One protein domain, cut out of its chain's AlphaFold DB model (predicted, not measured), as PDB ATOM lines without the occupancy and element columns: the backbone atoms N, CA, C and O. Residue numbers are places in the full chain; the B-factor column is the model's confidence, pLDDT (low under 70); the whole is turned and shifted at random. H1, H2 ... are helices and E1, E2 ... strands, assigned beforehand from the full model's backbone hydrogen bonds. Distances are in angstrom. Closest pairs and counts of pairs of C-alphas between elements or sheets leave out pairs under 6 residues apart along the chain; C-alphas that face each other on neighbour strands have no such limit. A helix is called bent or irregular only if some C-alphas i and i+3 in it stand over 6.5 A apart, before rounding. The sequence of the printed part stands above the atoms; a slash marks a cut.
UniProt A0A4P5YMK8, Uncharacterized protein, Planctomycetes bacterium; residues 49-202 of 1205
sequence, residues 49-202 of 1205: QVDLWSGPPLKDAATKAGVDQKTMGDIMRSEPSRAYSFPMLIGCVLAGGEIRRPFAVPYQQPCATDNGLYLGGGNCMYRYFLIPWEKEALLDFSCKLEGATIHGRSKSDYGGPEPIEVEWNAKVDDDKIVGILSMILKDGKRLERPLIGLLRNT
ATOM      1  N   GLN A  49      36.073  35.554  12.615       86.31
ATOM      2  CA  GLN A  49      36.100  34.497  11.613       86.31
ATOM      3  C   GLN A  49      35.901  35.124  10.231       86.31
ATOM      4  O   GLN A  49      34.923  35.832   9.996       86.31
ATOM      5  N   VAL A  50      36.823  34.827   9.323       88.44
ATOM      6  CA  VAL A  50      36.753  35.132   7.898       88.44
ATOM      7  C   VAL A  50      36.482  33.825   7.169       88.44
ATOM      8  O   VAL A  50      37.314  32.920   7.214       88.44
ATOM      9  N   ASP A  51      35.359  33.741   6.469       84.75
ATOM     10  CA  ASP A  51      35.056  32.641   5.556       84.75
ATOM     11  C   ASP A  51      34.895  33.207   4.148       84.75
ATOM     12  O   ASP A  51      34.144  34.151   3.941       84.75
ATOM     13  N   LEU A  52      35.609  32.647   3.182       86.19
ATOM     14  CA  LEU A  52      35.658  33.068   1.788       86.19
ATOM     15  C   LEU A  52      35.378  31.865   0.886       86.19
ATOM     16  O   LEU A  52      35.830  30.747   1.135       86.19
ATOM     17  N   TRP A  53      34.696  32.115  -0.219       83.50
ATOM     18  CA  TRP A  53      34.410  31.148  -1.263       83.50
ATOM     19  C   TRP A  53      34.719  31.751  -2.619       83.50
ATOM     20  O   TRP A  53      34.197  32.807  -2.984       83.50
ATOM     21  N   SER A  54      35.568  31.064  -3.377       82.00
ATOM     22  CA  SER A  54      35.796  31.385  -4.777       82.00
ATOM     23  C   SER A  54      34.740  30.678  -5.613       82.00
ATOM     24  O   SER A  54      34.709  29.450  -5.601       82.00
ATOM     25  N   GLY A  55      33.941  31.395  -6.389       69.50
ATOM     26  CA  GLY A  55      33.051  30.766  -7.359       69.50
ATOM     27  C   GLY A  55      33.794  30.101  -8.522       69.50
ATOM     28  O   GLY A  55      35.031  30.100  -8.562       69.50
ATOM     29  N   PRO A  56      33.056  29.511  -9.479       67.38
ATOM     30  CA  PRO A  56      33.658  28.978 -10.693       67.38
ATOM     31  C   PRO A  56      34.399  30.090 -11.454       67.38
ATOM     32  O   PRO A  56      34.057  31.268 -11.304       67.38
ATOM     33  N   PRO A  57      35.402  29.744 -12.281       67.44
ATOM     34  CA  PRO A  57      36.042  30.725 -13.150       67.44
ATOM     35  C   PRO A  57      34.997  31.457 -13.995       67.44
ATOM     36  O   PRO A  57      34.028  30.855 -14.466       67.44
ATOM     37  N   LEU A  58      35.191  32.764 -14.190       67.25
ATOM     38  CA  LEU A  58      34.322  33.542 -15.073       67.25
ATOM     39  C   LEU A  58      34.375  32.947 -16.489       67.25
ATOM     40  O   LEU A  58      35.391  32.384 -16.901       67.25
ATOM     41  N   LYS A  59      33.279  33.066 -17.248       65.06
ATOM     42  CA  LYS A  59      33.111  32.432 -18.571       65.06
ATOM     43  C   LYS A  59      34.257  32.737 -19.554       65.06
ATOM     44  O   LYS A  59      34.528  31.945 -20.450       65.06
ATOM     45  N   ASP A  60      34.926  33.871 -19.378       71.12
ATOM     46  CA  ASP A  60      36.054  34.368 -20.163       71.12
ATOM     47  C   ASP A  60      37.401  34.344 -19.412       71.12
ATOM     48  O   ASP A  60      38.417  34.723 -19.992       71.12
ATOM     49  N   ALA A  61      37.446  33.887 -18.154       71.56
ATOM     50  CA  ALA A  61      38.650  33.909 -17.317       71.56
ATOM     51  C   ALA A  61      39.790  33.072 -17.910       71.56
ATOM     52  O   ALA A  61      40.932  33.517 -17.918       71.56
ATOM     53  N   ALA A  62      39.485  31.893 -18.463       69.81
ATOM     54  CA  ALA A  62      40.483  31.054 -19.131       69.81
ATOM     55  C   ALA A  62      41.070  31.756 -20.367       69.81
ATOM     56  O   ALA A  62      42.287  31.830 -20.527       69.81
ATOM     57  N   THR A  63      40.212  32.366 -21.190       76.69
ATOM     58  CA  THR A  63      40.631  33.122 -22.376       76.69
ATOM     59  C   THR A  63      41.477  34.339 -21.998       76.69
ATOM     60  O   THR A  63      42.523  34.563 -22.601       76.69
ATOM     61  N   LYS A  64      41.073  35.099 -20.970       79.25
ATOM     62  CA  LYS A  64      41.824  36.250 -20.436       79.25
ATOM     63  C   LYS A  64      43.180  35.851 -19.860       79.25
ATOM     64  O   LYS A  64      44.147  36.587 -20.018       79.25
ATOM     65  N   ALA A  65      43.256  34.674 -19.245       76.19
ATOM     66  CA  ALA A  65      44.504  34.108 -18.756       76.19
ATOM     67  C   ALA A  65      45.406  33.585 -19.890       76.19
ATOM     68  O   ALA A  65      46.549  33.230 -19.628       76.19
ATOM     69  N   GLY A  66      44.935  33.519 -21.142       77.38
ATOM     70  CA  GLY A  66      45.686  32.915 -22.247       77.38
ATOM     71  C   GLY A  66      45.760  31.386 -22.152       77.38
ATOM     72  O   GLY A  66      46.785  30.789 -22.491       77.38
ATOM     73  N   VAL A  67      44.695  30.756 -21.647       70.12
ATOM     74  CA  VAL A  67      44.501  29.302 -21.579       70.12
ATOM     75  C   VAL A  67      43.486  28.904 -22.654       70.12
ATOM     76  O   VAL A  67      42.340  29.356 -22.628       70.12
ATOM     77  N   ASP A  68      43.892  28.075 -23.619       68.12
ATOM     78  CA  ASP A  68      42.985  27.567 -24.656       68.12
ATOM     79  C   ASP A  68      41.982  26.564 -24.049       68.12
ATOM     80  O   ASP A  68      42.352  25.609 -23.362       68.12
ATOM     81  N   GLN A  69      40.686  26.779 -24.313       61.34
ATOM     82  CA  GLN A  69      39.592  25.932 -23.821       61.34
ATOM     83  C   GLN A  69      39.743  24.465 -24.246       61.34
ATOM     84  O   GLN A  69      39.302  23.574 -23.517       61.34
ATOM     85  N   LYS A  70      40.378  24.197 -25.394       62.00
ATOM     86  CA  LYS A  70      40.608  22.836 -25.890       62.00
ATOM     87  C   LYS A  70      41.673  22.110 -25.063       62.00
ATOM     88  O   LYS A  70      41.455  20.974 -24.656       62.00
ATOM     89  N   THR A  71      42.765  22.798 -24.724       59.44
ATOM     90  CA  THR A  71      43.808  22.287 -23.817       59.44
ATOM     91  C   THR A  71      43.306  22.174 -22.382       59.44
ATOM     92  O   THR A  71      43.741  21.288 -21.658       59.44
ATOM     93  N   MET A  72      42.349  23.008 -21.969       55.31
ATOM     94  CA  MET A  72      41.724  22.932 -20.647       55.31
ATOM     95  C   MET A  72      41.041  21.576 -20.415       55.31
ATOM     96  O   MET A  72      41.126  21.037 -19.319       55.31
ATOM     97  N   GLY A  73      40.426  20.977 -21.443       55.00
ATOM     98  CA  GLY A  73      39.848  19.629 -21.364       55.00
ATOM     99  C   GLY A  73      40.887  18.515 -21.172       55.00
ATOM    100  O   GLY A  73      40.614  17.553 -20.455       55.00
ATOM    101  N   ASP A  74      42.078  18.665 -21.755       52.31
ATOM    102  CA  ASP A  74      43.167  17.681 -21.676       52.31
ATOM    103  C   ASP A  74      44.034  17.863 -20.414       52.31
ATOM    104  O   ASP A  74      44.383  16.877 -19.762       52.31
ATOM    105  N   ILE A  75      44.287  19.106 -19.989       52.19
ATOM    106  CA  ILE A  75      44.899  19.455 -18.694       52.19
ATOM    107  C   ILE A  75      43.994  18.970 -17.547       52.19
ATOM    108  O   ILE A  75      44.470  18.331 -16.615       52.19
ATOM    109  N   MET A  76      42.668  19.147 -17.659       49.53
ATOM    110  CA  MET A  76      41.701  18.647 -16.665       49.53
ATOM    111  C   MET A  76      41.563  17.113 -16.620       49.53
ATOM    112  O   MET A  76      41.034  16.586 -15.640       49.53
ATOM    113  N   ARG A  77      42.000  16.384 -17.659       47.66
ATOM    114  CA  ARG A  77      41.967  14.908 -17.705       47.66
ATOM    115  C   ARG A  77      43.281  14.248 -17.285       47.66
ATOM    116  O   ARG A  77      43.243  13.093 -16.873       47.66
ATOM    117  N   SER A  78      44.413  14.942 -17.417       43.88
ATOM    118  CA  SER A  78      45.757  14.370 -17.234       43.88
ATOM    119  C   SER A  78      46.484  14.838 -15.971       43.88
ATOM    120  O   SER A  78      47.414  14.159 -15.540       43.88
ATOM    121  N   GLU A  79      46.048  15.928 -15.330       50.94
ATOM    122  CA  GLU A  79      46.592  16.350 -14.038       50.94
ATOM    123  C   GLU A  79      45.710  15.904 -12.852       50.94
ATOM    124  O   GLU A  79      44.481  15.976 -12.924       50.94
ATOM    125  N   PRO A  80      46.308  15.536 -11.698       41.69
ATOM    126  CA  PRO A  80      45.601  15.327 -10.424       41.69
ATOM    127  C   PRO A  80      44.761  16.530  -9.936       41.69
ATOM    128  O   PRO A  80      44.029  16.428  -8.952       41.69
ATOM    129  N   SER A  81      44.856  17.680 -10.606       47.34
ATOM    130  CA  SER A  81      44.359  18.992 -10.206       47.34
ATOM    131  C   SER A  81      42.957  19.311 -10.756       47.34
ATOM    132  O   SER A  81      42.698  20.394 -11.281       47.34
ATOM    133  N   ARG A  82      41.957  18.447 -10.516       51.84
ATOM    134  CA  ARG A  82      40.546  18.872 -10.685       51.84
ATOM    135  C   ARG A  82      40.198  20.124  -9.845       51.84
ATOM    136  O   ARG A  82      39.192  20.774 -10.118       51.84
ATOM    137  N   ALA A  83      41.043  20.521  -8.888       51.38
ATOM    138  CA  ALA A  83      40.970  21.776  -8.132       51.38
ATOM    139  C   ALA A  83      40.740  23.038  -9.000       51.38
ATOM    140  O   ALA A  83      40.034  23.952  -8.572       51.38
ATOM    141  N   TYR A  84      41.238  23.080 -10.245       57.91
ATOM    142  CA  TYR A  84      40.999  24.204 -11.171       57.91
ATOM    143  C   TYR A  84      39.545  24.317 -11.661       57.91
ATOM    144  O   TYR A  84      39.131  25.386 -12.113       57.91
ATOM    145  N   SER A  85      38.757  23.248 -11.541       57.91
ATOM    146  CA  SER A  85      37.327  23.217 -11.876       57.91
ATOM    147  C   SER A  85      36.411  23.425 -10.667       57.91
ATOM    148  O   SER A  85      35.217  23.667 -10.832       57.91
ATOM    149  N   PHE A  86      36.965  23.369  -9.454       62.94
ATOM    150  CA  PHE A  86      36.197  23.444  -8.218       62.94
ATOM    151  C   PHE A  86      36.272  24.830  -7.575       62.94
ATOM    152  O   PHE A  86      37.336  25.455  -7.608       62.94
ATOM    153  N   PRO A  87      35.184  25.307  -6.945       69.44
ATOM    154  CA  PRO A  87      35.239  26.416  -5.999       69.44
ATOM    155  C   PRO A  87      36.325  26.188  -4.935       69.44
ATOM    156  O   PRO A  87      36.683  25.048  -4.660       69.44
ATOM    157  N   MET A  88      36.859  27.235  -4.317       75.12
ATOM    158  CA  MET A  88      37.774  27.117  -3.177       75.12
ATOM    159  C   MET A  88      37.118  27.699  -1.944       75.12
ATOM    160  O   MET A  88      36.578  28.800  -2.013       75.12
ATOM    161  N   LEU A  89      37.201  26.984  -0.827       77.50
ATOM    162  CA  LEU A  89      36.835  27.517   0.475       77.50
ATOM    163  C   LEU A  89      38.116  27.930   1.201       77.50
ATOM    164  O   LEU A  89      39.048  27.135   1.337       77.50
ATOM    165  N   ILE A  90      38.172  29.184   1.624       85.50
ATOM    166  CA  ILE A  90      39.339  29.799   2.251       85.50
ATOM    167  C   ILE A  90      38.855  30.492   3.510       85.50
ATOM    168  O   ILE A  90      37.813  31.130   3.496       85.50
ATOM    169  N   GLY A  91      39.595  30.410   4.601       86.00
ATOM    170  CA  GLY A  91      39.203  31.136   5.795       86.00
ATOM    171  C   GLY A  91      40.256  31.128   6.877       86.00
ATOM    172  O   GLY A  91      41.279  30.454   6.775       86.00
ATOM    173  N   CYS A  92      40.018  31.942   7.898       85.94
ATOM    174  CA  CYS A  92      40.873  32.079   9.072       85.94
ATOM    175  C   CYS A  92      40.114  32.773  10.211       85.94
ATOM    176  O   CYS A  92      39.016  33.282  10.015       85.94
ATOM    177  N   VAL A  93      40.721  32.834  11.391       83.81
ATOM    178  CA  VAL A  93      40.308  33.697  12.501       83.81
ATOM    179  C   VAL A  93      41.344  34.804  12.661       83.81
ATOM    180  O   VAL A  93      42.520  34.515  12.856       83.81
ATOM    181  N   LEU A  94      40.918  36.061  12.614       87.12
ATOM    182  CA  LEU A  94      41.738  37.231  12.914       87.12
ATOM    183  C   LEU A  94      41.532  37.618  14.382       87.12
ATOM    184  O   LEU A  94      40.440  38.029  14.762       87.12
ATOM    185  N   ALA A  95      42.562  37.492  15.217       86.31
ATOM    186  CA  ALA A  95      42.499  37.823  16.643       86.31
ATOM    187  C   ALA A  95      43.634  38.785  17.008       86.31
ATOM    188  O   ALA A  95      44.796  38.389  17.033       86.31
ATOM    189  N   GLY A  96      43.319  40.061  17.257       83.69
ATOM    190  CA  GLY A  96      44.341  41.074  17.558       83.69
ATOM    191  C   GLY A  96      45.378  41.258  16.439       83.69
ATOM    192  O   GLY A  96      46.543  41.515  16.721       83.69
ATOM    193  N   GLY A  97      44.973  41.066  15.176       80.88
ATOM    194  CA  GLY A  97      45.855  41.120  14.000       80.88
ATOM    195  C   GLY A  97      46.625  39.826  13.699       80.88
ATOM    196  O   GLY A  97      47.263  39.734  12.653       80.88
ATOM    197  N   GLU A  98      46.551  38.814  14.566       82.44
ATOM    198  CA  GLU A  98      47.131  37.488  14.333       82.44
ATOM    199  C   GLU A  98      46.167  36.603  13.528       82.44
ATOM    200  O   GLU A  98      44.967  36.563  13.811       82.44
ATOM    201  N   ILE A  99      46.696  35.856  12.554       82.12
ATOM    202  CA  ILE A  99      45.948  34.848  11.796       82.12
ATOM    203  C   ILE A  99      45.977  33.527  12.562       82.12
ATOM    204  O   ILE A  99      47.041  32.988  12.859       82.12
ATOM    205  N   ARG A 100      44.802  32.962  12.823       79.50
ATOM    206  CA  ARG A 100      44.622  31.663  13.475       79.50
ATOM    207  C   ARG A 100      43.758  30.748  12.607       79.50
ATOM    208  O   ARG A 100      42.907  31.215  11.860       79.50
ATOM    209  N   ARG A 101      43.978  29.431  12.694       73.44
ATOM    210  CA  ARG A 101      43.248  28.389  11.935       73.44
ATOM    211  C   ARG A 101      43.121  28.649  10.418       73.44
ATOM    212  O   ARG A 101      42.019  28.488   9.887       73.44
ATOM    213  N   PRO A 102      44.176  29.067   9.706       82.62
ATOM    214  CA  PRO A 102      44.021  29.288   8.284       82.62
ATOM    215  C   PRO A 102      43.724  27.972   7.568       82.62
ATOM    216  O   PRO A 102      44.288  26.922   7.890       82.62
ATOM    217  N   PHE A 103      42.835  28.039   6.590       78.69
ATOM    218  CA  PHE A 103      42.550  26.944   5.682       78.69
ATOM    219  C   PHE A 103      42.337  27.492   4.274       78.69
ATOM    220  O   PHE A 103      41.830  28.595   4.077       78.69
ATOM    221  N   ALA A 104      42.739  26.699   3.293       80.12
ATOM    222  CA  ALA A 104      42.463  26.919   1.887       80.12
ATOM    223  C   ALA A 104      42.348  25.532   1.272       80.12
ATOM    224  O   ALA A 104      43.329  24.791   1.309       80.12
ATOM    225  N   VAL A 105      41.148  25.173   0.810       72.69
ATOM    226  CA  VAL A 105      40.822  23.821   0.338       72.69
ATOM    227  C   VAL A 105      39.960  23.869  -0.931       72.69
ATOM    228  O   VAL A 105      39.083  24.735  -1.041       72.69
ATOM    229  N   PRO A 106      40.163  22.969  -1.912       63.56
ATOM    230  CA  PRO A 106      39.309  22.865  -3.086       63.56
ATOM    231  C   PRO A 106      37.977  22.224  -2.687       63.56
ATOM    232  O   PRO A 106      37.951  21.189  -2.028       63.56
ATOM    233  N   TYR A 107      36.865  22.809  -3.119       57.75
ATOM    234  CA  TYR A 107      35.515  22.326  -2.859       57.75
ATOM    235  C   TYR A 107      35.111  21.243  -3.873       57.75
ATOM    236  O   TYR A 107      34.487  21.525  -4.895       57.75
ATOM    237  N   GLN A 108      35.493  19.993  -3.617       49.88
ATOM    238  CA  GLN A 108      35.052  18.832  -4.398       49.88
ATOM    239  C   GLN A 108      33.743  18.226  -3.843       49.88
ATOM    240  O   GLN A 108      33.404  18.376  -2.675       49.88
ATOM    241  N   GLN A 109      32.977  17.540  -4.691       41.53
ATOM    242  CA  GLN A 109      31.727  16.871  -4.311       41.53
ATOM    243  C   GLN A 109      31.859  16.035  -3.010       41.53
ATOM    244  O   GLN A 109      32.743  15.180  -2.949       41.53
ATOM    245  N   PRO A 110      30.959  16.179  -2.015       42.94
ATOM    246  CA  PRO A 110      30.963  15.432  -0.745       42.94
ATOM    247  C   PRO A 110      30.624  13.928  -0.829       42.94
ATOM    248  O   PRO A 110      30.292  13.316   0.188       42.94
ATOM    249  N   CYS A 111      30.691  13.296  -2.005       34.88
ATOM    250  CA  CYS A 111      30.207  11.928  -2.218       34.88
ATOM    251  C   CYS A 111      31.297  10.972  -2.733       34.88
ATOM    252  O   CYS A 111      31.515  10.870  -3.936       34.88
ATOM    253  N   ALA A 112      31.850  10.141  -1.847       32.56
ATOM    254  CA  ALA A 112      31.913   8.712  -2.152       32.56
ATOM    255  C   ALA A 112      31.104   7.955  -1.109       32.56
ATOM    256  O   ALA A 112      31.372   8.016   0.088       32.56
ATOM    257  N   THR A 113      30.079   7.270  -1.590       33.47
ATOM    258  CA  THR A 113      29.188   6.404  -0.816       33.47
ATOM    259  C   THR A 113      29.851   5.092  -0.403       33.47
ATOM    260  O   THR A 113      29.364   4.440   0.516       33.47
ATOM    261  N   ASP A 114      30.976   4.739  -1.029       28.36
ATOM    262  CA  ASP A 114      31.469   3.356  -1.035       28.36
ATOM    263  C   ASP A 114      32.710   3.169  -0.148       28.36
ATOM    264  O   ASP A 114      33.090   2.048   0.182       28.36
ATOM    265  N   ASN A 115      33.294   4.268   0.329       30.56
ATOM    266  CA  ASN A 115      34.331   4.247   1.344       30.56
ATOM    267  C   ASN A 115      33.733   4.820   2.622       30.56
ATOM    268  O   ASN A 115      33.617   6.038   2.772       30.56
ATOM    269  N   GLY A 116      33.382   3.951   3.577       34.81
ATOM    270  CA  GLY A 116      33.316   4.390   4.970       34.81
ATOM    271  C   GLY A 116      34.570   5.212   5.252       34.81
ATOM    272  O   GLY A 116      35.624   4.844   4.745       34.81
ATOM    273  N   LEU A 117      34.447   6.342   5.957       38.03
ATOM    274  CA  LEU A 117      35.565   7.187   6.400       38.03
ATOM    275  C   LEU A 117      36.690   6.293   6.963       38.03
ATOM    276  O   LEU A 117      36.692   5.942   8.144       38.03
ATOM    277  N   TYR A 118      37.593   5.832   6.098       33.19
ATOM    278  CA  TYR A 118      38.578   4.814   6.423       33.19
ATOM    279  C   TYR A 118      39.685   5.545   7.161       33.19
ATOM    280  O   TYR A 118      40.420   6.303   6.544       33.19
ATOM    281  N   LEU A 119      39.736   5.332   8.481       35.97
ATOM    282  CA  LEU A 119      40.899   5.207   9.382       35.97
ATOM    283  C   LEU A 119      42.070   6.215   9.323       35.97
ATOM    284  O   LEU A 119      42.946   6.147  10.181       35.97
ATOM    285  N   GLY A 120      42.119   7.171   8.403       30.70
ATOM    286  CA  GLY A 120      43.127   8.221   8.372       30.70
ATOM    287  C   GLY A 120      42.623   9.435   9.132       30.70
ATOM    288  O   GLY A 120      41.595   9.992   8.766       30.70
ATOM    289  N   GLY A 121      43.332   9.869  10.171       37.47
ATOM    290  CA  GLY A 121      43.033  11.108  10.890       37.47
ATOM    291  C   GLY A 121      43.018  12.327   9.961       37.47
ATOM    292  O   GLY A 121      43.730  12.371   8.957       37.47
ATOM    293  N   GLY A 122      42.186  13.316  10.275       32.69
ATOM    294  CA  GLY A 122      42.154  14.566   9.525       32.69
ATOM    295  C   GLY A 122      40.888  15.356   9.785       32.69
ATOM    296  O   GLY A 122      39.796  14.956   9.406       32.69
ATOM    297  N   ASN A 123      41.069  16.502  10.417       40.38
ATOM    298  CA  ASN A 123      40.019  17.329  10.972       40.38
ATOM    299  C   ASN A 123      39.912  18.649  10.278       40.38
ATOM    300  O   ASN A 123      40.148  19.735  10.805       40.38
ATOM    301  N   CYS A 124      39.511  18.491   9.050       33.59
ATOM    302  CA  CYS A 124      38.747  19.503   8.417       33.59
ATOM    303  C   CYS A 124      37.286  19.212   8.799       33.59
ATOM    304  O   CYS A 124      36.799  18.120   8.507       33.59
ATOM    305  N   MET A 125      36.542  20.223   9.269       39.22
ATOM    306  CA  MET A 125      35.093  20.284   8.972       39.22
ATOM    307  C   MET A 125      34.831  20.190   7.451       39.22
ATOM    308  O   MET A 125      33.703  20.096   7.007       39.22
ATOM    309  N   TYR A 126      35.906  20.208   6.663       43.62
ATOM    310  CA  TYR A 126      36.052  20.212   5.223       43.62
ATOM    311  C   TYR A 126      36.604  18.893   4.640       43.62
ATOM    312  O   TYR A 126      37.002  18.891   3.487       43.62
ATOM    313  N   ARG A 127      36.678  17.758   5.366       37.53
ATOM    314  CA  ARG A 127      37.169  16.492   4.757       37.53
ATOM    315  C   ARG A 127      36.099  15.777   3.918       37.53
ATOM    316  O   ARG A 127      36.021  14.555   3.868       37.53
ATOM    317  N   TYR A 128      35.284  16.583   3.250       43.16
ATOM    318  CA  TYR A 128      34.297  16.185   2.257       43.16
ATOM    319  C   TYR A 128      34.937  15.905   0.889       43.16
ATOM    320  O   TYR A 128      34.251  15.515  -0.048       43.16
ATOM    321  N   PHE A 129      36.252  16.087   0.760       43.19
ATOM    322  CA  PHE A 129      36.943  16.085  -0.519       43.19
ATOM    323  C   PHE A 129      37.717  14.790  -0.717       43.19
ATOM    324  O   PHE A 129      38.686  14.501  -0.018       43.19
ATOM    325  N   LEU A 130      37.286  14.004  -1.701       38.00
ATOM    326  CA  LEU A 130      38.042  12.864  -2.201       38.00
ATOM    327  C   LEU A 130      39.136  13.379  -3.138       38.00
ATOM    328  O   LEU A 130      39.047  13.260  -4.358       38.00
ATOM    329  N   ILE A 131      40.153  13.997  -2.545       42.72
ATOM    330  CA  ILE A 131      41.436  14.208  -3.204       42.72
ATOM    331  C   ILE A 131      42.194  12.891  -3.002       42.72
ATOM    332  O   ILE A 131      42.479  12.537  -1.857       42.72
ATOM    333  N   PRO A 132      42.445  12.100  -4.056       39.62
ATOM    334  CA  PRO A 132      43.026  10.773  -3.914       39.62
ATOM    335  C   PRO A 132      44.537  10.857  -3.646       39.62
ATOM    336  O   PRO A 132      45.300  10.339  -4.442       39.62
ATOM    337  N   TRP A 133      44.996  11.534  -2.585       45.66
ATOM    338  CA  TRP A 133      46.433  11.725  -2.337       45.66
ATOM    339  C   TRP A 133      46.780  11.838  -0.847       45.66
ATOM    340  O   TRP A 133      46.061  12.425  -0.044       45.66
ATOM    341  N   GLU A 134      47.931  11.272  -0.489       50.84
ATOM    342  CA  GLU A 134      48.443  11.077   0.874       50.84
ATOM    343  C   GLU A 134      48.899  12.379   1.577       50.84
ATOM    344  O   GLU A 134      49.415  12.323   2.696       50.84
ATOM    345  N   LYS A 135      48.726  13.557   0.952       59.16
ATOM    346  CA  LYS A 135      49.305  14.823   1.428       59.16
ATOM    347  C   LYS A 135      48.424  16.045   1.125       59.16
ATOM    348  O   LYS A 135      48.245  16.420  -0.026       59.16
ATOM    349  N   GLU A 136      47.930  16.692   2.179       65.81
ATOM    350  CA  GLU A 136      47.319  18.028   2.157       65.81
ATOM    351  C   GLU A 136      48.087  18.900   3.162       65.81
ATOM    352  O   GLU A 136      48.088  18.611   4.361       65.81
ATOM    353  N   ALA A 137      48.795  19.926   2.685       75.19
ATOM    354  CA  ALA A 137      49.626  20.794   3.515       75.19
ATOM    355  C   ALA A 137      49.501  22.266   3.100       75.19
ATOM    356  O   ALA A 137      49.903  22.655   2.005       75.19
ATOM    357  N   LEU A 138      48.998  23.106   4.007       80.81
ATOM    358  CA  LEU A 138      49.015  24.559   3.852       80.81
ATOM    359  C   LEU A 138      50.434  25.081   4.136       80.81
ATOM    360  O   LEU A 138      50.907  25.016   5.272       80.81
ATOM    361  N   LEU A 139      51.115  25.556   3.094       88.12
ATOM    362  CA  LEU A 139      52.524  25.959   3.121       88.12
ATOM    363  C   LEU A 139      52.721  27.434   3.476       88.12
ATOM    364  O   LEU A 139      53.718  27.773   4.104       88.12
ATOM    365  N   ASP A 140      51.800  28.297   3.046       91.06
ATOM    366  CA  ASP A 140      51.818  29.740   3.304       91.06
ATOM    367  C   ASP A 140      50.384  30.275   3.375       91.06
ATOM    368  O   ASP A 140      49.498  29.786   2.664       91.06
ATOM    369  N   PHE A 141      50.147  31.267   4.232       91.75
ATOM    370  CA  PHE A 141      48.851  31.924   4.362       91.75
ATOM    371  C   PHE A 141      48.988  33.336   4.933       91.75
ATOM    372  O   PHE A 141      49.615  33.553   5.968       91.75
ATOM    373  N   SER A 142      48.312  34.290   4.301       94.00
ATOM    374  CA  SER A 142      48.143  35.655   4.789       94.00
ATOM    375  C   SER A 142      46.709  36.124   4.562       94.00
ATOM    376  O   SER A 142      46.075  35.771   3.570       94.00
ATOM    377  N   CYS A 143      46.192  36.924   5.486       93.19
ATOM    378  CA  CYS A 143      44.886  37.559   5.413       93.19
ATOM    379  C   CYS A 143      44.945  38.825   6.265       93.19
ATOM    380  O   CYS A 143      45.342  38.766   7.430       93.19
ATOM    381  N   LYS A 144      44.598  39.968   5.680       93.44
ATOM    382  CA  LYS A 144      44.604  41.270   6.342       93.44
ATOM    383  C   LYS A 144      43.293  41.983   6.078       93.44
ATOM    384  O   LYS A 144      42.830  42.024   4.939       93.44
ATOM    385  N   LEU A 145      42.738  42.558   7.137       91.44
ATOM    386  CA  LEU A 145      41.559  43.407   7.099       91.44
ATOM    387  C   LEU A 145      41.991  44.853   7.367       91.44
ATOM    388  O   LEU A 145      42.428  45.177   8.469       91.44
ATOM    389  N   GLU A 146      41.904  45.705   6.348       92.06
ATOM    390  CA  GLU A 146      42.322  47.108   6.376       92.06
ATOM    391  C   GLU A 146      41.131  48.000   6.000       92.06
ATOM    392  O   GLU A 146      40.770  48.150   4.829       92.06
ATOM    393  N   GLY A 147      40.477  48.576   7.014       88.06
ATOM    394  CA  GLY A 147      39.235  49.326   6.825       88.06
ATOM    395  C   GLY A 147      38.144  48.451   6.197       88.06
ATOM    396  O   GLY A 147      37.835  47.382   6.713       88.06
ATOM    397  N   ALA A 148      37.593  48.890   5.065       90.38
ATOM    398  CA  ALA A 148      36.567  48.166   4.306       90.38
ATOM    399  C   ALA A 148      37.147  47.230   3.222       90.38
ATOM    400  O   ALA A 148      36.471  46.925   2.241       90.38
ATOM    401  N   THR A 149      38.417  46.824   3.330       93.00
ATOM    402  CA  THR A 149      39.076  45.945   2.349       93.00
ATOM    403  C   THR A 149      39.728  44.758   3.041       93.00
ATOM    404  O   THR A 149      40.423  44.918   4.043       93.00
ATOM    405  N   ILE A 150      39.550  43.569   2.475       93.88
ATOM    406  CA  ILE A 150      40.225  42.345   2.891       93.88
ATOM    407  C   ILE A 150      41.065  41.800   1.740       93.88
ATOM    408  O   ILE A 150      40.590  41.651   0.613       93.88
ATOM    409  N   HIS A 151      42.330  41.505   2.011       95.81
ATOM    410  CA  HIS A 151      43.234  40.918   1.029       95.81
ATOM    411  C   HIS A 151      44.083  39.822   1.658       95.81
ATOM    412  O   HIS A 151      44.332  39.813   2.865       95.81
ATOM    413  N   GLY A 152      44.529  38.876   0.844       95.38
ATOM    414  CA  GLY A 152      45.318  37.763   1.339       95.38
ATOM    415  C   GLY A 152      45.825  36.846   0.244       95.38
ATOM    416  O   GLY A 152      45.605  37.073  -0.946       95.38
ATOM    417  N   ARG A 153      46.553  35.821   0.676       95.38
ATOM    418  CA  ARG A 153      47.209  34.830  -0.175       95.38
ATOM    419  C   ARG A 153      47.269  33.502   0.558       95.38
ATOM    420  O   ARG A 153      47.515  33.489   1.760       95.38
ATOM    421  N   SER A 154      47.119  32.393  -0.151       92.88
ATOM    422  CA  SER A 154      47.385  31.059   0.391       92.88
ATOM    423  C   SER A 154      48.114  30.188  -0.618       92.88
ATOM    424  O   SER A 154      47.816  30.256  -1.810       92.88
ATOM    425  N   LYS A 155      49.014  29.336  -0.127       91.50
ATOM    426  CA  LYS A 155      49.736  28.333  -0.912       91.50
ATOM    427  C   LYS A 155      49.559  26.959  -0.275       91.50
ATOM    428  O   LYS A 155      50.022  26.750   0.844       91.50
ATOM    429  N   SER A 156      48.932  26.027  -0.985       84.69
ATOM    430  CA  SER A 156      48.579  24.694  -0.475       84.69
ATOM    431  C   SER A 156      49.111  23.586  -1.384       84.69
ATOM    432  O   SER A 156      48.885  23.602  -2.590       84.69
ATOM    433  N   ASP A 157      49.798  22.603  -0.808       81.44
ATOM    434  CA  ASP A 157      50.207  21.358  -1.467       81.44
ATOM    435  C   ASP A 157      49.119  20.295  -1.268       81.44
ATOM    436  O   ASP A 157      48.843  19.900  -0.136       81.44
ATOM    437  N   TYR A 158      48.500  19.844  -2.359       72.94
ATOM    438  CA  TYR A 158      47.452  18.811  -2.353       72.94
ATOM    439  C   TYR A 158      47.942  17.458  -2.898       72.94
ATOM    440  O   TYR A 158      47.140  16.666  -3.392       72.94
ATOM    441  N   GLY A 159      49.257  17.213  -2.891       72.31
ATOM    442  CA  GLY A 159      49.854  15.985  -3.427       72.31
ATOM    443  C   GLY A 159      49.998  15.973  -4.953       72.31
ATOM    444  O   GLY A 159      50.360  14.949  -5.529       72.31
ATOM    445  N   GLY A 160      49.726  17.105  -5.607       71.44
ATOM    446  CA  GLY A 160      50.048  17.330  -7.014       71.44
ATOM    447  C   GLY A 160      51.541  17.625  -7.232       71.44
ATOM    448  O   GLY A 160      52.301  17.747  -6.272       71.44
ATOM    449  N   PRO A 161      51.982  17.770  -8.494       69.25
ATOM    450  CA  PRO A 161      53.380  18.075  -8.810       69.25
ATOM    451  C   PRO A 161      53.838  19.443  -8.275       69.25
ATOM    452  O   PRO A 161      55.032  19.636  -8.055       69.25
ATOM    453  N   GLU A 162      52.910  20.383  -8.062       79.00
ATOM    454  CA  GLU A 162      53.185  21.729  -7.552       79.00
ATOM    455  C   GLU A 162      52.090  22.190  -6.567       79.00
ATOM    456  O   GLU A 162      50.924  21.816  -6.730       79.00
ATOM    457  N   PRO A 163      52.429  23.015  -5.555       83.88
ATOM    458  CA  PRO A 163      51.439  23.644  -4.683       83.88
ATOM    459  C   PRO A 163      50.558  24.647  -5.437       83.88
ATOM    460  O   PRO A 163      51.057  25.444  -6.229       83.88
ATOM    461  N   ILE A 164      49.262  24.671  -5.127       84.56
ATOM    462  CA  ILE A 164      48.310  25.652  -5.656       84.56
ATOM    463  C   ILE A 164      48.425  26.940  -4.854       84.56
ATOM    464  O   ILE A 164      48.368  26.927  -3.624       84.56
ATOM    465  N   GLU A 165      48.524  28.057  -5.563       91.38
ATOM    466  CA  GLU A 165      48.589  29.380  -4.968       91.38
ATOM    467  C   GLU A 165      47.387  30.227  -5.393       91.38
ATOM    468  O   GLU A 165      47.001  30.249  -6.565       91.38
ATOM    469  N   VAL A 166      46.782  30.917  -4.430       91.75
ATOM    470  CA  VAL A 166      45.678  31.848  -4.668       91.75
ATOM    471  C   VAL A 166      45.900  33.154  -3.924       91.75
ATOM    472  O   VAL A 166      46.394  33.159  -2.799       91.75
ATOM    473  N   GLU A 167      45.499  34.251  -4.549       94.88
ATOM    474  CA  GLU A 167      45.483  35.600  -3.988       94.88
ATOM    475  C   GLU A 167      44.058  36.140  -4.035       94.88
ATOM    476  O   GLU A 167      43.327  35.868  -4.984       94.88
ATOM    477  N   TRP A 168      43.649  36.929  -3.050       95.25
ATOM    478  CA  TRP A 168      42.336  37.563  -3.061       95.25
ATOM    479  C   TRP A 168      42.398  39.022  -2.639       95.25
ATOM    480  O   TRP A 168      43.218  39.424  -1.814       95.25
ATOM    481  N   ASN A 169      41.489  39.805  -3.211       93.62
ATOM    482  CA  ASN A 169      41.227  41.183  -2.830       93.62
ATOM    483  C   ASN A 169      39.715  41.425  -2.912       93.62
ATOM    484  O   ASN A 169      39.088  41.153  -3.940       93.62
ATOM    485  N   ALA A 170      39.126  41.884  -1.813       92.50
ATOM    486  CA  ALA A 170      37.692  42.054  -1.694       92.50
ATOM    487  C   ALA A 170      37.317  43.240  -0.807       92.50
ATOM    488  O   ALA A 170      38.061  43.635   0.088       92.50
ATOM    489  N   LYS A 171      36.132  43.793  -1.059       91.12
ATOM    490  CA  LYS A 171      35.523  44.820  -0.218       91.12
ATOM    491  C   LYS A 171      34.671  44.167   0.859       91.12
ATOM    492  O   LYS A 171      34.025  43.154   0.593       91.12
ATOM    493  N   VAL A 172      34.676  44.774   2.035       88.50
ATOM    494  CA  VAL A 172      33.822  44.431   3.169       88.50
ATOM    495  C   VAL A 172      32.699  45.457   3.244       88.50
ATOM    496  O   VAL A 172      32.968  46.658   3.274       88.50
ATOM    497  N   ASP A 173      31.462  44.978   3.245       83.38
ATOM    498  CA  ASP A 173      30.242  45.766   3.410       83.38
ATOM    499  C   ASP A 173      29.439  45.136   4.552       83.38
ATOM    500  O   ASP A 173      28.900  44.037   4.402       83.38
ATOM    501  N   ASP A 174      29.466  45.782   5.718       83.75
ATOM    502  CA  ASP A 174      29.056  45.222   7.009       83.75
ATOM    503  C   ASP A 174      29.749  43.881   7.323       83.75
ATOM    504  O   ASP A 174      30.949  43.840   7.606       83.75
ATOM    505  N   ASP A 175      29.007  42.777   7.277       80.25
ATOM    506  CA  ASP A 175      29.496  41.417   7.481       80.25
ATOM    507  C   ASP A 175      29.836  40.698   6.169       80.25
ATOM    508  O   ASP A 175      30.431  39.624   6.192       80.25
ATOM    509  N   LYS A 176      29.517  41.274   5.006       82.69
ATOM    510  CA  LYS A 176      29.676  40.625   3.699       82.69
ATOM    511  C   LYS A 176      30.999  40.988   3.058       82.69
ATOM    512  O   LYS A 176      31.465  42.120   3.128       82.69
ATOM    513  N   ILE A 177      31.571  40.031   2.341       85.12
ATOM    514  CA  ILE A 177      32.785  40.219   1.552       85.12
ATOM    515  C   ILE A 177      32.451  39.942   0.090       85.12
ATOM    516  O   ILE A 177      31.897  38.891  -0.227       85.12
ATOM    517  N   VAL A 178      32.810  40.855  -0.811       86.75
ATOM    518  CA  VAL A 178      32.662  40.663  -2.261       86.75
ATOM    519  C   VAL A 178      33.927  41.129  -2.969       86.75
ATOM    520  O   VAL A 178      34.402  42.247  -2.755       86.75
ATOM    521  N   GLY A 179      34.492  40.286  -3.828       89.31
ATOM    522  CA  GLY A 179      35.719  40.615  -4.542       89.31
ATOM    523  C   GLY A 179      36.122  39.606  -5.601       89.31
ATOM    524  O   GLY A 179      35.282  38.933  -6.198       89.31
ATOM    525  N   ILE A 180      37.431  39.525  -5.838       88.12
ATOM    526  CA  ILE A 180      38.037  38.646  -6.836       88.12
ATOM    527  C   ILE A 180      39.130  37.817  -6.167       88.12
ATOM    528  O   ILE A 180      39.945  38.327  -5.396       88.12
ATOM    529  N   LEU A 181      39.152  36.531  -6.499       91.38
ATOM    530  CA  LEU A 181      40.240  35.616  -6.205       91.38
ATOM    531  C   LEU A 181      40.990  35.287  -7.497       91.38
ATOM    532  O   LEU A 181      40.386  34.897  -8.488       91.38
ATOM    533  N   SER A 182      42.310  35.424  -7.486       91.06
ATOM    534  CA  SER A 182      43.214  35.026  -8.562       91.06
ATOM    535  C   SER A 182      43.906  33.723  -8.197       91.06
ATOM    536  O   SER A 182      44.664  33.674  -7.233       91.06
ATOM    537  N   MET A 183      43.685  32.674  -8.983       88.19
ATOM    538  CA  MET A 183      44.447  31.432  -8.880       88.19
ATOM    539  C   MET A 183      45.662  31.482  -9.804       88.19
ATOM    540  O   MET A 183      45.517  31.759 -10.994       88.19
ATOM    541  N   ILE A 184      46.852  31.240  -9.257       88.12
ATOM    542  CA  ILE A 184      48.125  31.363  -9.971       88.12
ATOM    543  C   ILE A 184      48.500  29.994 -10.551       88.12
ATOM    544  O   ILE A 184      48.626  29.008  -9.825       88.12
ATOM    545  N   LEU A 185      48.636  29.935 -11.874       81.06
ATOM    546  CA  LEU A 185      49.037  28.743 -12.622       81.06
ATOM    547  C   LEU A 185      50.570  28.626 -12.689       81.06
ATOM    548  O   LEU A 185      51.294  29.587 -12.427       81.06
ATOM    549  N   LYS A 186      51.062  27.450 -13.094       71.50
ATOM    550  CA  LYS A 186      52.492  27.095 -13.194       71.50
ATOM    551  C   LYS A 186      53.358  28.084 -13.995       71.50
ATOM    552  O   LYS A 186      54.540  28.240 -13.713       71.50
ATOM    553  N   ASP A 187      52.785  28.767 -14.982       78.25
ATOM    554  CA  ASP A 187      53.460  29.765 -15.824       78.25
ATOM    555  C   ASP A 187      53.213  31.220 -15.375       78.25
ATOM    556  O   ASP A 187      53.494  32.163 -16.115       78.25
ATOM    557  N   GLY A 188      52.686  31.418 -14.162       80.31
ATOM    558  CA  GLY A 188      52.380  32.732 -13.594       80.31
ATOM    559  C   GLY A 188      51.075  33.353 -14.100       80.31
ATOM    560  O   GLY A 188      50.718  34.454 -13.674       80.31
ATOM    561  N   LYS A 189      50.333  32.669 -14.983       83.06
ATOM    562  CA  LYS A 189      49.002  33.109 -15.420       83.06
ATOM    563  C   LYS A 189      48.022  33.133 -14.252       83.06
ATOM    564  O   LYS A 189      48.088  32.299 -13.351       83.06
ATOM    565  N   ARG A 190      47.083  34.080 -14.290       86.38
ATOM    566  CA  ARG A 190      46.069  34.282 -13.248       86.38
ATOM    567  C   ARG A 190      44.691  33.905 -13.769       86.38
ATOM    568  O   ARG A 190      44.197  34.510 -14.715       86.38
ATOM    569  N   LEU A 191      44.067  32.926 -13.127       84.12
ATOM    570  CA  LEU A 191      42.676  32.564 -13.357       84.12
ATOM    571  C   LEU A 191      41.801  33.290 -12.329       84.12
ATOM    572  O   LEU A 191      41.751  32.899 -11.161       84.12
ATOM    573  N   GLU A 192      41.132  34.356 -12.764       85.75
ATOM    574  CA  GLU A 192      40.241  35.144 -11.909       85.75
ATOM    575  C   GLU A 192      38.905  34.440 -11.659       85.75
ATOM    576  O   GLU A 192      38.282  33.850 -12.550       85.75
ATOM    577  N   ARG A 193      38.453  34.542 -10.414       83.62
ATOM    578  CA  ARG A 193      37.225  33.954  -9.902       83.62
ATOM    579  C   ARG A 193      36.493  34.978  -9.046       83.62
ATOM    580  O   ARG A 193      37.143  35.730  -8.319       83.62
ATOM    581  N   PRO A 194      35.157  35.002  -9.078       81.75
ATOM    582  CA  PRO A 194      34.408  35.778  -8.109       81.75
ATOM    583  C   PRO A 194      34.698  35.269  -6.697       81.75
ATOM    584  O   PRO A 194      34.782  34.061  -6.480       81.75
ATOM    585  N   LEU A 195      34.829  36.186  -5.745       83.44
ATOM    586  CA  LEU A 195      34.995  35.883  -4.333       83.44
ATOM    587  C   LEU A 195      33.811  36.437  -3.551       83.44
ATOM    588  O   LEU A 195      33.462  37.610  -3.696       83.44
ATOM    589  N   ILE A 196      33.237  35.602  -2.696       82.88
ATOM    590  CA  ILE A 196      32.236  36.005  -1.712       82.88
ATOM    591  C   ILE A 196      32.711  35.525  -0.356       82.88
ATOM    592  O   ILE A 196      33.300  34.455  -0.258       82.88
ATOM    593  N   GLY A 197      32.454  36.286   0.690       82.31
ATOM    594  CA  GLY A 197      32.814  35.902   2.039       82.31
ATOM    595  C   GLY A 197      31.872  36.471   3.083       82.31
ATOM    596  O   GLY A 197      30.986  37.269   2.773       82.31
ATOM    597  N   LEU A 198      32.094  36.054   4.320       84.50
ATOM    598  CA  LEU A 198      31.413  36.556   5.501       84.50
ATOM    599  C   LEU A 198      32.441  36.796   6.611       84.50
ATOM    600  O   LEU A 198      33.359  35.995   6.808       84.50
ATOM    601  N   LEU A 199      32.258  37.893   7.334       85.62
ATOM    602  CA  LEU A 199      32.908  38.185   8.600       85.62
ATOM    603  C   LEU A 199      31.937  37.890   9.733       85.62
ATOM    604  O   LEU A 199      30.780  38.296   9.697       85.62
ATOM    605  N   ARG A 200      32.408  37.201  10.769       82.44
ATOM    606  CA  ARG A 200      31.613  36.944  11.974       82.44
ATOM    607  C   ARG A 200      32.471  37.098  13.209       82.44
ATOM    608  O   ARG A 200      33.599  36.612  13.233       82.44
ATOM    609  N   ASN A 201      31.935  37.697  14.265       83.00
ATOM    610  CA  ASN A 201      32.566  37.571  15.574       83.00
ATOM    611  C   ASN A 201      32.585  36.105  16.016       83.00
ATOM    612  O   ASN A 201      31.609  35.380  15.829       83.00
ATOM    613  N   THR A 202      33.693  35.671  16.609       71.25
ATOM    614  CA  THR A 202      33.836  34.327  17.170       71.25
ATOM    615  C   THR A 202      34.587  34.383  18.492       71.25
ATOM    616  O   THR A 202      35.591  35.077  18.621       71.25
TER     617      THR A 202
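This is residues 49 to 202 of the 1205 residues of an uncharacterized protein of Planctomycetes bacterium (UniProt A0A4P5YMK8). One sheet of eight antiparallel strands curls into a flattened, nearly closed barrel, with its edge strands E3 and E4 coming near each other. Between E1 and E2 the chain makes an arc of three short helices beyond one end of the barrel, and the long link from E3 to E4 makes a wide loop, with residues 111 to 120 sticking out. The printed part has 154 residues, with named elements in the order E1 H1 H2 H3 E2 E3 E4 E5 E6 E7 E8; the sheet order is E3 E2 E1 E8 E7 E6 E5 E4, and the class is mostly strand. The whole is compact, with a radius of gyration of the C-alphas of 15.9 A and spans of 43 by 43 by 25 A.

The strands are E1, residues 49 to 54; E2, 88 to 95; E3, 98 to 106; E4, 137 to 146, 27.5 A long; E5, 149 to 157, 27.3 A; E6, 164 to 173, 28.5 A; E7, 176 to 184; and E8, 190 to 201, 32.0 A. E1 begins at C-alpha 49 (36.100, 34.497, 11.613), and E8 ends at C-alpha 201 (32.566, 37.571, 15.574). The helices are H1, residues 61 to 64; H2, 69 to 78, 14.7 A long; and H3, 82 to 85.

The twisted sheet is a folded sheet, bent back on itself into two leaves: E3 E2 E1 face E7 E6 E5 E4, with E8 as the hinge. E8 bends by 59 degrees at residue 193. E1 is antiparallel to E8 at 154 degrees, with N 53 and O 196 at 2.7 A. E2 is antiparallel to E1, with N 52 and O 90 at 2.7 A, and forms a hairpin with E3, with N 93 and O 100 at 2.8 A. E4 to E8 form a meander, each strand the antiparallel neighbour of the one before; N 142 and O 153 of E4 and E5 are 2.8 A apart, N 150 and O 170 of E5 and E6 2.8 A, N 182 and O 167 of E7 and E6 2.7 A, and N 181 and O 193 of E7 and E8 2.8 A. The closest C-alphas of E3 and E4, Pro 102 and Phe 141, are 6.8 A apart. H1 and H3 only graze the sheet, and H2 is not on it. H2 and H3 only just touch, only at the corner by their link, with 3 pairs of C-alphas within 8 A, the closest being Met 76 and Arg 82 at 6.1 A. In H2, 4 of 6 O i to N i+4 pairs are within hydrogen-bond range; H1 and H3 are too short for such a pair.

The C-alphas of Asp 114 and Gly 147, the two farthest apart, are 47.3 A apart. The printed part has no cut, and the one long link is E3 to E4, residues 107 to 136. Mean pLDDT of the printed part is 71.2; 58 residues are under 70, among them 68 to 87 and 106 to 136.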